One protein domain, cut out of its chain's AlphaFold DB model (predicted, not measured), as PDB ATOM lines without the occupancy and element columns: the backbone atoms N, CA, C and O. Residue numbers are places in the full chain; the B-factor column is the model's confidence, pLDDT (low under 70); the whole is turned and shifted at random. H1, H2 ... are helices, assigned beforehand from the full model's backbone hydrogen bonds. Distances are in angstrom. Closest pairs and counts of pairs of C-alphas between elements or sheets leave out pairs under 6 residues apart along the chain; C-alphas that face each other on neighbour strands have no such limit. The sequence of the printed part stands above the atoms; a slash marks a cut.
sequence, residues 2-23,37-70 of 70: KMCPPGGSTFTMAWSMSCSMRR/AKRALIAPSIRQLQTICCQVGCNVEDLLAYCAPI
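What this domain is: This is residues 2 to 23 and 37 to 70 of the 70 residues of an uncharacterized protein of Caenorhabditis nigoni (UniProt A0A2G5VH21). A small three-helix cluster: the longest helix, H1, makes one side, and two shorter helices stand over against it, H3 packed on residues 14 to 19 of H1 and H2 crossing steeply by its beginning. The three helix centres make a triangle, and an unnamed stretch, residues 37 to 45, leads in to H2 from the cut. The printed part has 56 residues with three named helices, in the order H1, H2, H3, and no named strand; its class is all helix. The whole is compact, with a radius of gyration of the C-alphas of 10.8 A, and rounded, spanning 29 by 25 by 16 A.

Where its parts are: Find C-alpha 9 at (47.281, -47.377, -5.761); from there H1, residues 9 to 22, runs 19.9 A to C-alpha 22 at (50.045, -44.315, -25.205). H2, residues 46 to 55, runs 14.3 A. H3, residues 60 to 64, is a short helix that ends at C-alpha 64, at (42.754, -47.158, -22.599).

How they stand to each other: Start at H1, which touches H3 with residues 14 to 19 alone; the closest C-alphas, those of Ser 18 and Leu 64, are 5.5 A apart. H1 and H2 are close but not clearly touching, with the closest C-alphas, those of Phe 11 and Gln 50, 6.9 A apart. Their lines stand at a steep tilt of 58 degrees, opposite ways. H2 and H3 are near each other, their closest C-alphas only just beyond 8 A, at 8.4 A. Every O i to N i+4 pair is within hydrogen-bond range in H2 and H3, and 9 of 10 in H1.

The domain as a whole: The C-alphas of Ser 9 and Ala 37, the two farthest apart, are 29.9 A apart. Residues 24 to 36 are not printed, and C-alphas 23 and 37 stand 20.7 A apart across this cut, in the link from H1 to H2. The link from H2 to H3 is tight. Look for pLDDT under 70 at residues 21 to 23, 37 to 43 and 68 to 70; the mean of the printed part is 76.3.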
ATOM      1  N   LYS A   2      39.478 -56.279 -10.024       82.12
ATOM      2  CA  LYS A   2      38.820 -55.282  -9.148       82.12
ATOM      3  C   LYS A   2      39.852 -54.328  -8.556       82.12
ATOM      4  O   LYS A   2      40.786 -54.767  -7.892       82.12
ATOM      5  N   MET A   3      39.690 -53.033  -8.807       81.56
ATOM      6  CA  MET A   3      40.633 -51.990  -8.396       81.56
ATOM      7  C   MET A   3      40.070 -51.206  -7.210       81.56
ATOM      8  O   MET A   3      39.658 -50.057  -7.352       81.56
ATOM      9  N   CYS A   4      40.011 -51.861  -6.051       81.56
ATOM     10  CA  CYS A   4      39.554 -51.249  -4.807       81.56
ATOM     11  C   CYS A   4      40.739 -50.886  -3.895       81.56
ATOM     12  O   CYS A   4      41.723 -51.627  -3.867       81.56
ATOM     13  N   PRO A   5      40.642 -49.798  -3.112       82.31
ATOM     14  CA  PRO A   5      39.556 -48.812  -3.107       82.31
ATOM     15  C   PRO A   5      39.515 -47.987  -4.409       82.31
ATOM     16  O   PRO A   5      40.519 -47.930  -5.124       82.31
ATOM     17  N   PRO A   6      38.376 -47.355  -4.744       80.69
ATOM     18  CA  PRO A   6      38.285 -46.484  -5.913       80.69
ATOM     19  C   PRO A   6      39.343 -45.374  -5.827       80.69
ATOM     20  O   PRO A   6      39.426 -44.662  -4.830       80.69
ATOM     21  N   GLY A   7      40.188 -45.257  -6.856       76.81
ATOM     22  CA  GLY A   7      41.301 -44.298  -6.877       76.81
ATOM     23  C   GLY A   7      42.515 -44.698  -6.031       76.81
ATOM     24  O   GLY A   7      43.445 -43.907  -5.892       76.81
ATOM     25  N   GLY A   8      42.532 -45.919  -5.490       84.81
ATOM     26  CA  GLY A   8      43.677 -46.480  -4.777       84.81
ATOM     27  C   GLY A   8      44.891 -46.719  -5.680       84.81
ATOM     28  O   GLY A   8      44.829 -46.580  -6.905       84.81
ATOM     29  N   SER A   9      46.007 -47.124  -5.069       87.06
ATOM     30  CA  SER A   9      47.281 -47.377  -5.761       87.06
ATOM     31  C   SER A   9      47.126 -48.312  -6.961       87.06
ATOM     32  O   SER A   9      47.665 -48.018  -8.021       87.06
ATOM     33  N   THR A  10      46.318 -49.367  -6.842       86.12
ATOM     34  CA  THR A  10      46.043 -50.316  -7.930       86.12
ATOM     35  C   THR A  10      45.401 -49.651  -9.148       86.12
ATOM     36  O   THR A  10      45.828 -49.898 -10.274       86.12
ATOM     37  N   PHE A  11      44.409 -48.775  -8.938       87.44
ATOM     38  CA  PHE A  11      43.791 -48.021 -10.031       87.44
ATOM     39  C   PHE A  11      44.793 -47.044 -10.641       87.44
ATOM     40  O   PHE A  11      44.952 -47.009 -11.855       87.44
ATOM     41  N   THR A  12      45.496 -46.279  -9.808       86.69
ATOM     42  CA  THR A  12      46.450 -45.263 -10.269       86.69
ATOM     43  C   THR A  12      47.611 -45.881 -11.045       86.69
ATOM     44  O   THR A  12      48.014 -45.335 -12.071       86.69
ATOM     45  N   MET A  13      48.120 -47.037 -10.613       86.50
ATOM     46  CA  MET A  13      49.138 -47.792 -11.341       86.50
ATOM     47  C   MET A  13      48.599 -48.305 -12.678       86.50
ATOM     48  O   MET A  13      49.233 -48.074 -13.704       86.50
ATOM     49  N   ALA A  14      47.419 -48.936 -12.688       85.69
ATOM     50  CA  ALA A  14      46.806 -49.429 -13.922       85.69
ATOM     51  C   ALA A  14      46.526 -48.287 -14.912       85.69
ATOM     52  O   ALA A  14      46.898 -48.388 -16.074       85.69
ATOM     53  N   TRP A  15      45.970 -47.170 -14.438       84.81
ATOM     54  CA  TRP A  15      45.737 -45.952 -15.216       84.81
ATOM     55  C   TRP A  15      47.040 -45.375 -15.779       84.81
ATOM     56  O   TRP A  15      47.130 -45.062 -16.966       84.81
ATOM     57  N   SER A  16      48.080 -45.276 -14.946       83.81
ATOM     58  CA  SER A  16      49.385 -44.755 -15.362       83.81
ATOM     59  C   SER A  16      50.047 -45.656 -16.397       83.81
ATOM     60  O   SER A  16      50.644 -45.139 -17.335       83.81
ATOM     61  N   MET A  17      49.919 -46.977 -16.273       83.00
ATOM     62  CA  MET A  17      50.417 -47.933 -17.265       83.00
ATOM     63  C   MET A  17      49.627 -47.860 -18.573       83.00
ATOM     64  O   MET A  17      50.235 -47.717 -19.634       83.00
ATOM     65  N   SER A  18      48.291 -47.852 -18.505       82.88
ATOM     66  CA  SER A  18      47.417 -47.696 -19.673       82.88
ATOM     67  C   SER A  18      47.740 -46.416 -20.449       82.88
ATOM     68  O   SER A  18      47.980 -46.458 -21.656       82.88
ATOM     69  N   CYS A  19      47.798 -45.270 -19.768       75.75
ATOM     70  CA  CYS A  19      47.919 -43.982 -20.445       75.75
ATOM     71  C   CYS A  19      49.374 -43.550 -20.711       75.75
ATOM     72  O   CYS A  19      49.625 -42.900 -21.726       75.75
ATOM     73  N   SER A  20      50.365 -43.937 -19.891       71.62
ATOM     74  CA  SER A  20      51.778 -43.595 -20.170       71.62
ATOM     75  C   SER A  20      52.332 -44.349 -21.375       71.62
ATOM     76  O   SER A  20      53.130 -43.786 -22.120       71.62
ATOM     77  N   MET A  21      51.895 -45.588 -21.627       60.62
ATOM     78  CA  MET A  21      52.329 -46.329 -22.818       60.62
ATOM     79  C   MET A  21      51.717 -45.788 -24.120       60.62
ATOM     80  O   MET A  21      52.290 -46.002 -25.189       60.62
ATOM     81  N   ARG A  22      50.597 -45.048 -24.052       58.91
ATOM     82  CA  ARG A  22      50.045 -44.315 -25.205       58.91
ATOM     83  C   ARG A  22      50.799 -43.027 -25.531       58.91
ATOM     84  O   ARG A  22      50.824 -42.657 -26.695       58.91
ATOM     85  N   ARG A  23      51.483 -42.399 -24.564       56.44
ATOM     86  CA  ARG A  23      52.290 -41.183 -24.803       56.44
ATOM     87  C   ARG A  23      53.492 -41.389 -25.731       56.44
ATOM     88  O   ARG A  23      54.013 -40.404 -26.232       56.44
ATOM     89  N   ALA A  37      34.019 -42.743 -30.826       46.62
ATOM     90  CA  ALA A  37      32.706 -42.705 -31.467       46.62
ATOM     91  C   ALA A  37      31.821 -43.951 -31.260       46.62
ATOM     92  O   ALA A  37      30.713 -43.980 -31.793       46.62
ATOM     93  N   LYS A  38      32.255 -45.000 -30.535       49.00
ATOM     94  CA  LYS A  38      31.498 -46.269 -30.530       49.00
ATOM     95  C   LYS A  38      30.844 -46.746 -29.240       49.00
ATOM     96  O   LYS A  38      30.050 -47.669 -29.392       49.00
ATOM     97  N   ARG A  39      31.048 -46.192 -28.028       52.53
ATOM     98  CA  ARG A  39      30.361 -46.782 -26.842       52.53
ATOM     99  C   ARG A  39      29.781 -45.918 -25.711       52.53
ATOM    100  O   ARG A  39      29.164 -46.517 -24.840       52.53
ATOM    101  N   ALA A  40      29.792 -44.587 -25.722       47.53
ATOM    102  CA  ALA A  40      28.860 -43.824 -24.871       47.53
ATOM    103  C   ALA A  40      28.773 -42.365 -25.324       47.53
ATOM    104  O   ALA A  40      29.797 -41.726 -25.523       47.53
ATOM    105  N   LEU A  41      27.559 -41.819 -25.416       53.97
ATOM    106  CA  LEU A  41      27.307 -40.391 -25.668       53.97
ATOM    107  C   LEU A  41      27.902 -39.463 -24.583       53.97
ATOM    108  O   LEU A  41      27.948 -38.255 -24.781       53.97
ATOM    109  N   ILE A  42      28.358 -40.015 -23.447       63.41
ATOM    110  CA  ILE A  42      29.011 -39.304 -22.339       63.41
ATOM    111  C   ILE A  42      30.075 -40.234 -21.735       63.41
ATOM    112  O   ILE A  42      29.739 -41.289 -21.196       63.41
ATOM    113  N   ALA A  43      31.353 -39.858 -21.808       68.69
ATOM    114  CA  ALA A  43      32.407 -40.588 -21.110       68.69
ATOM    115  C   ALA A  43      32.295 -40.351 -19.584       68.69
ATOM    116  O   ALA A  43      32.172 -39.195 -19.166       68.69
ATOM    117  N   PRO A  44      32.330 -41.396 -18.734       73.31
ATOM    118  CA  PRO A  44      32.354 -41.239 -17.284       73.31
ATOM    119  C   PRO A  44      33.576 -40.439 -16.829       73.31
ATOM    120  O   PRO A  44      34.675 -40.567 -17.369       73.31
ATOM    121  N   SER A  45      33.400 -39.650 -15.770       83.12
ATOM    122  CA  SER A  45      34.521 -38.984 -15.102       83.12
ATOM    123  C   SER A  45      35.496 -40.006 -14.504       83.12
ATOM    124  O   SER A  45      35.109 -41.123 -14.158       83.12
ATOM    125  N   ILE A  46      36.748 -39.600 -14.273       83.81
ATOM    126  CA  ILE A  46      37.767 -40.458 -13.638       83.81
ATOM    127  C   ILE A  46      37.265 -41.029 -12.298       83.81
ATOM    128  O   ILE A  46      37.481 -42.202 -12.015       83.81
ATOM    129  N   ARG A  47      36.529 -40.243 -11.499       84.88
ATOM    130  CA  ARG A  47      35.945 -40.705 -10.224       84.88
ATOM    131  C   ARG A  47      34.871 -41.774 -10.412       84.88
ATOM    132  O   ARG A  47      34.809 -42.727  -9.643       84.88
ATOM    133  N   GLN A  48      34.027 -41.634 -11.432       84.62
ATOM    134  CA  GLN A  48      33.043 -42.666 -11.765       84.62
ATOM    135  C   GLN A  48      33.741 -43.932 -12.253       84.62
ATOM    136  O   GLN A  48      33.380 -45.024 -11.827       84.62
ATOM    137  N   LEU A  49      34.785 -43.784 -13.068       85.62
ATOM    138  CA  LEU A  49      35.578 -44.905 -13.550       85.62
ATOM    139  C   LEU A  49      36.238 -45.674 -12.397       85.62
ATOM    140  O   LEU A  49      36.167 -46.895 -12.350       85.62
ATOM    141  N   GLN A  50      36.802 -44.963 -11.420       87.62
ATOM    142  CA  GLN A  50      37.355 -45.551 -10.198       87.62
ATOM    143  C   GLN A  50      36.322 -46.402  -9.447       87.62
ATOM    144  O   GLN A  50      36.623 -47.527  -9.045       87.62
ATOM    145  N   THR A  51      35.099 -45.889  -9.286       88.31
ATOM    146  CA  THR A  51      33.999 -46.614  -8.630       88.31
ATOM    147  C   THR A  51      33.579 -47.843  -9.430       88.31
ATOM    148  O   THR A  51      33.481 -48.931  -8.862       88.31
ATOM    149  N   ILE A  52      33.409 -47.706 -10.749       86.38
ATOM    150  CA  ILE A  52      33.049 -48.811 -11.650       86.38
ATOM    151  C   ILE A  52      34.120 -49.909 -11.597       86.38
ATOM    152  O   ILE A  52      33.799 -51.079 -11.390       86.38
ATOM    153  N   CYS A  53      35.399 -49.544 -11.686       86.56
ATOM    154  CA  CYS A  53      36.510 -50.493 -11.651       86.56
ATOM    155  C   CYS A  53      36.705 -51.163 -10.288       86.56
ATOM    156  O   CYS A  53      37.288 -52.246 -10.219       86.56
ATOM    157  N   CYS A  54      36.213 -50.565  -9.206       88.19
ATOM    158  CA  CYS A  54      36.166 -51.228  -7.909       88.19
ATOM    159  C   CYS A  54      34.964 -52.189  -7.805       88.19
ATOM    160  O   CYS A  54      35.128 -53.334  -7.384       88.19
ATOM    161  N   GLN A  55      33.772 -51.770  -8.239       86.94
ATOM    162  CA  GLN A  55      32.543 -52.563  -8.105       86.94
ATOM    163  C   GLN A  55      32.467 -53.728  -9.100       86.94
ATOM    164  O   GLN A  55      32.302 -54.886  -8.706       86.94
ATOM    165  N   VAL A  56      32.606 -53.417 -10.389       86.50
ATOM    166  CA  VAL A  56      32.464 -54.358 -11.509       86.50
ATOM    167  C   VAL A  56      33.812 -54.995 -11.854       86.50
ATOM    168  O   VAL A  56      33.882 -56.168 -12.217       86.50
ATOM    169  N   GLY A  57      34.900 -54.252 -11.641       84.00
ATOM    170  CA  GLY A  57      36.221 -54.622 -12.131       84.00
ATOM    171  C   GLY A  57      36.470 -54.065 -13.529       84.00
ATOM    172  O   GLY A  57      35.557 -53.966 -14.337       84.00
ATOM    173  N   CYS A  58      37.720 -53.712 -13.804       82.44
ATOM    174  CA  CYS A  58      38.164 -53.236 -15.113       82.44
ATOM    175  C   CYS A  58      39.456 -53.938 -15.517       82.44
ATOM    176  O   CYS A  58      40.237 -54.378 -14.660       82.44
ATOM    177  N   ASN A  59      39.706 -54.002 -16.815       83.56
ATOM    178  CA  ASN A  59      40.991 -54.376 -17.379       83.56
ATOM    179  C   ASN A  59      41.739 -53.141 -17.895       83.56
ATOM    180  O   ASN A  59      41.194 -52.046 -18.015       83.56
ATOM    181  N   VAL A  60      43.027 -53.326 -18.181       76.56
ATOM    182  CA  VAL A  60      43.913 -52.276 -18.709       76.56
ATOM    183  C   VAL A  60      43.364 -51.706 -20.022       76.56
ATOM    184  O   VAL A  60      43.450 -50.502 -20.242       76.56
ATOM    185  N   GLU A  61      42.746 -52.552 -20.849       78.00
ATOM    186  CA  GLU A  61      42.113 -52.184 -22.121       78.00
ATOM    187  C   GLU A  61      40.902 -51.265 -21.946       78.00
ATOM    188  O   GLU A  61      40.749 -50.308 -22.704       78.00
ATOM    189  N   ASP A  62      40.096 -51.492 -20.906       78.69
ATOM    190  CA  ASP A  62      38.942 -50.642 -20.601       78.69
ATOM    191  C   ASP A  62      39.395 -49.227 -20.232       78.69
ATOM    192  O   ASP A  62      38.766 -48.249 -20.618       78.69
ATOM    193  N   LEU A  63      40.528 -49.107 -19.531       78.88
ATOM    194  CA  LEU A  63      41.127 -47.825 -19.147       78.88
ATOM    195  C   LEU A  63      41.681 -47.064 -20.365       78.88
ATOM    196  O   LEU A  63      41.613 -45.837 -20.396       78.88
ATOM    197  N   LEU A  64      42.188 -47.772 -21.386       76.94
ATOM    198  CA  LEU A  64      42.754 -47.158 -22.599       76.94
ATOM    199  C   LEU A  64      41.736 -46.314 -23.371       76.94
ATOM    200  O   LEU A  64      42.125 -45.333 -24.006       76.94
ATOM    201  N   ALA A  65      40.455 -46.687 -23.326       75.69
ATOM    202  CA  ALA A  65      39.378 -45.953 -23.985       75.69
ATOM    203  C   ALA A  65      39.113 -44.570 -23.359       75.69
ATOM    204  O   ALA A  65      38.490 -43.727 -23.999       75.69
ATOM    205  N   TYR A  66      39.604 -44.329 -22.138       76.81
ATOM    206  CA  TYR A  66      39.374 -43.099 -21.371       76.81
ATOM    207  C   TYR A  66      40.633 -42.246 -21.181       76.81
ATOM    208  O   TYR A  66      40.575 -41.205 -20.526       76.81
ATOM    209  N   CYS A  67      41.776 -42.657 -21.735       75.75
ATOM    210  CA  CYS A  67      42.973 -41.823 -21.731       75.75
ATOM    211  C   CYS A  67      42.733 -40.587 -22.613       75.75
ATOM    212  O   CYS A  67      42.542 -40.722 -23.820       75.75
ATOM    213  N   ALA A  68      42.758 -39.392 -22.018       62.62
ATOM    214  CA  ALA A  68      42.694 -38.146 -22.774       62.62
ATOM    215  C   ALA A  68      43.961 -37.976 -23.642       62.62
ATOM    216  O   ALA A  68      45.063 -38.244 -23.144       62.62
ATOM    217  N   PRO A  69      43.838 -37.539 -24.909       56.62
ATOM    218  CA  PRO A  69      44.979 -37.008 -25.652       56.62
ATOM    219  C   PRO A  69      45.468 -35.708 -24.983       56.62
ATOM    220  O   PRO A  69      44.665 -34.980 -24.397       56.62
ATOM    221  N   ILE A  70      46.784 -35.466 -25.006       49.22
ATOM    222  CA  ILE A  70      47.404 -34.202 -24.556       49.22
ATOM    223  C   ILE A  70      47.342 -33.180 -25.680       49.22
ATOM    224  O   ILE A  70      47.618 -33.595 -26.827       49.22
TER     225      ILE A  70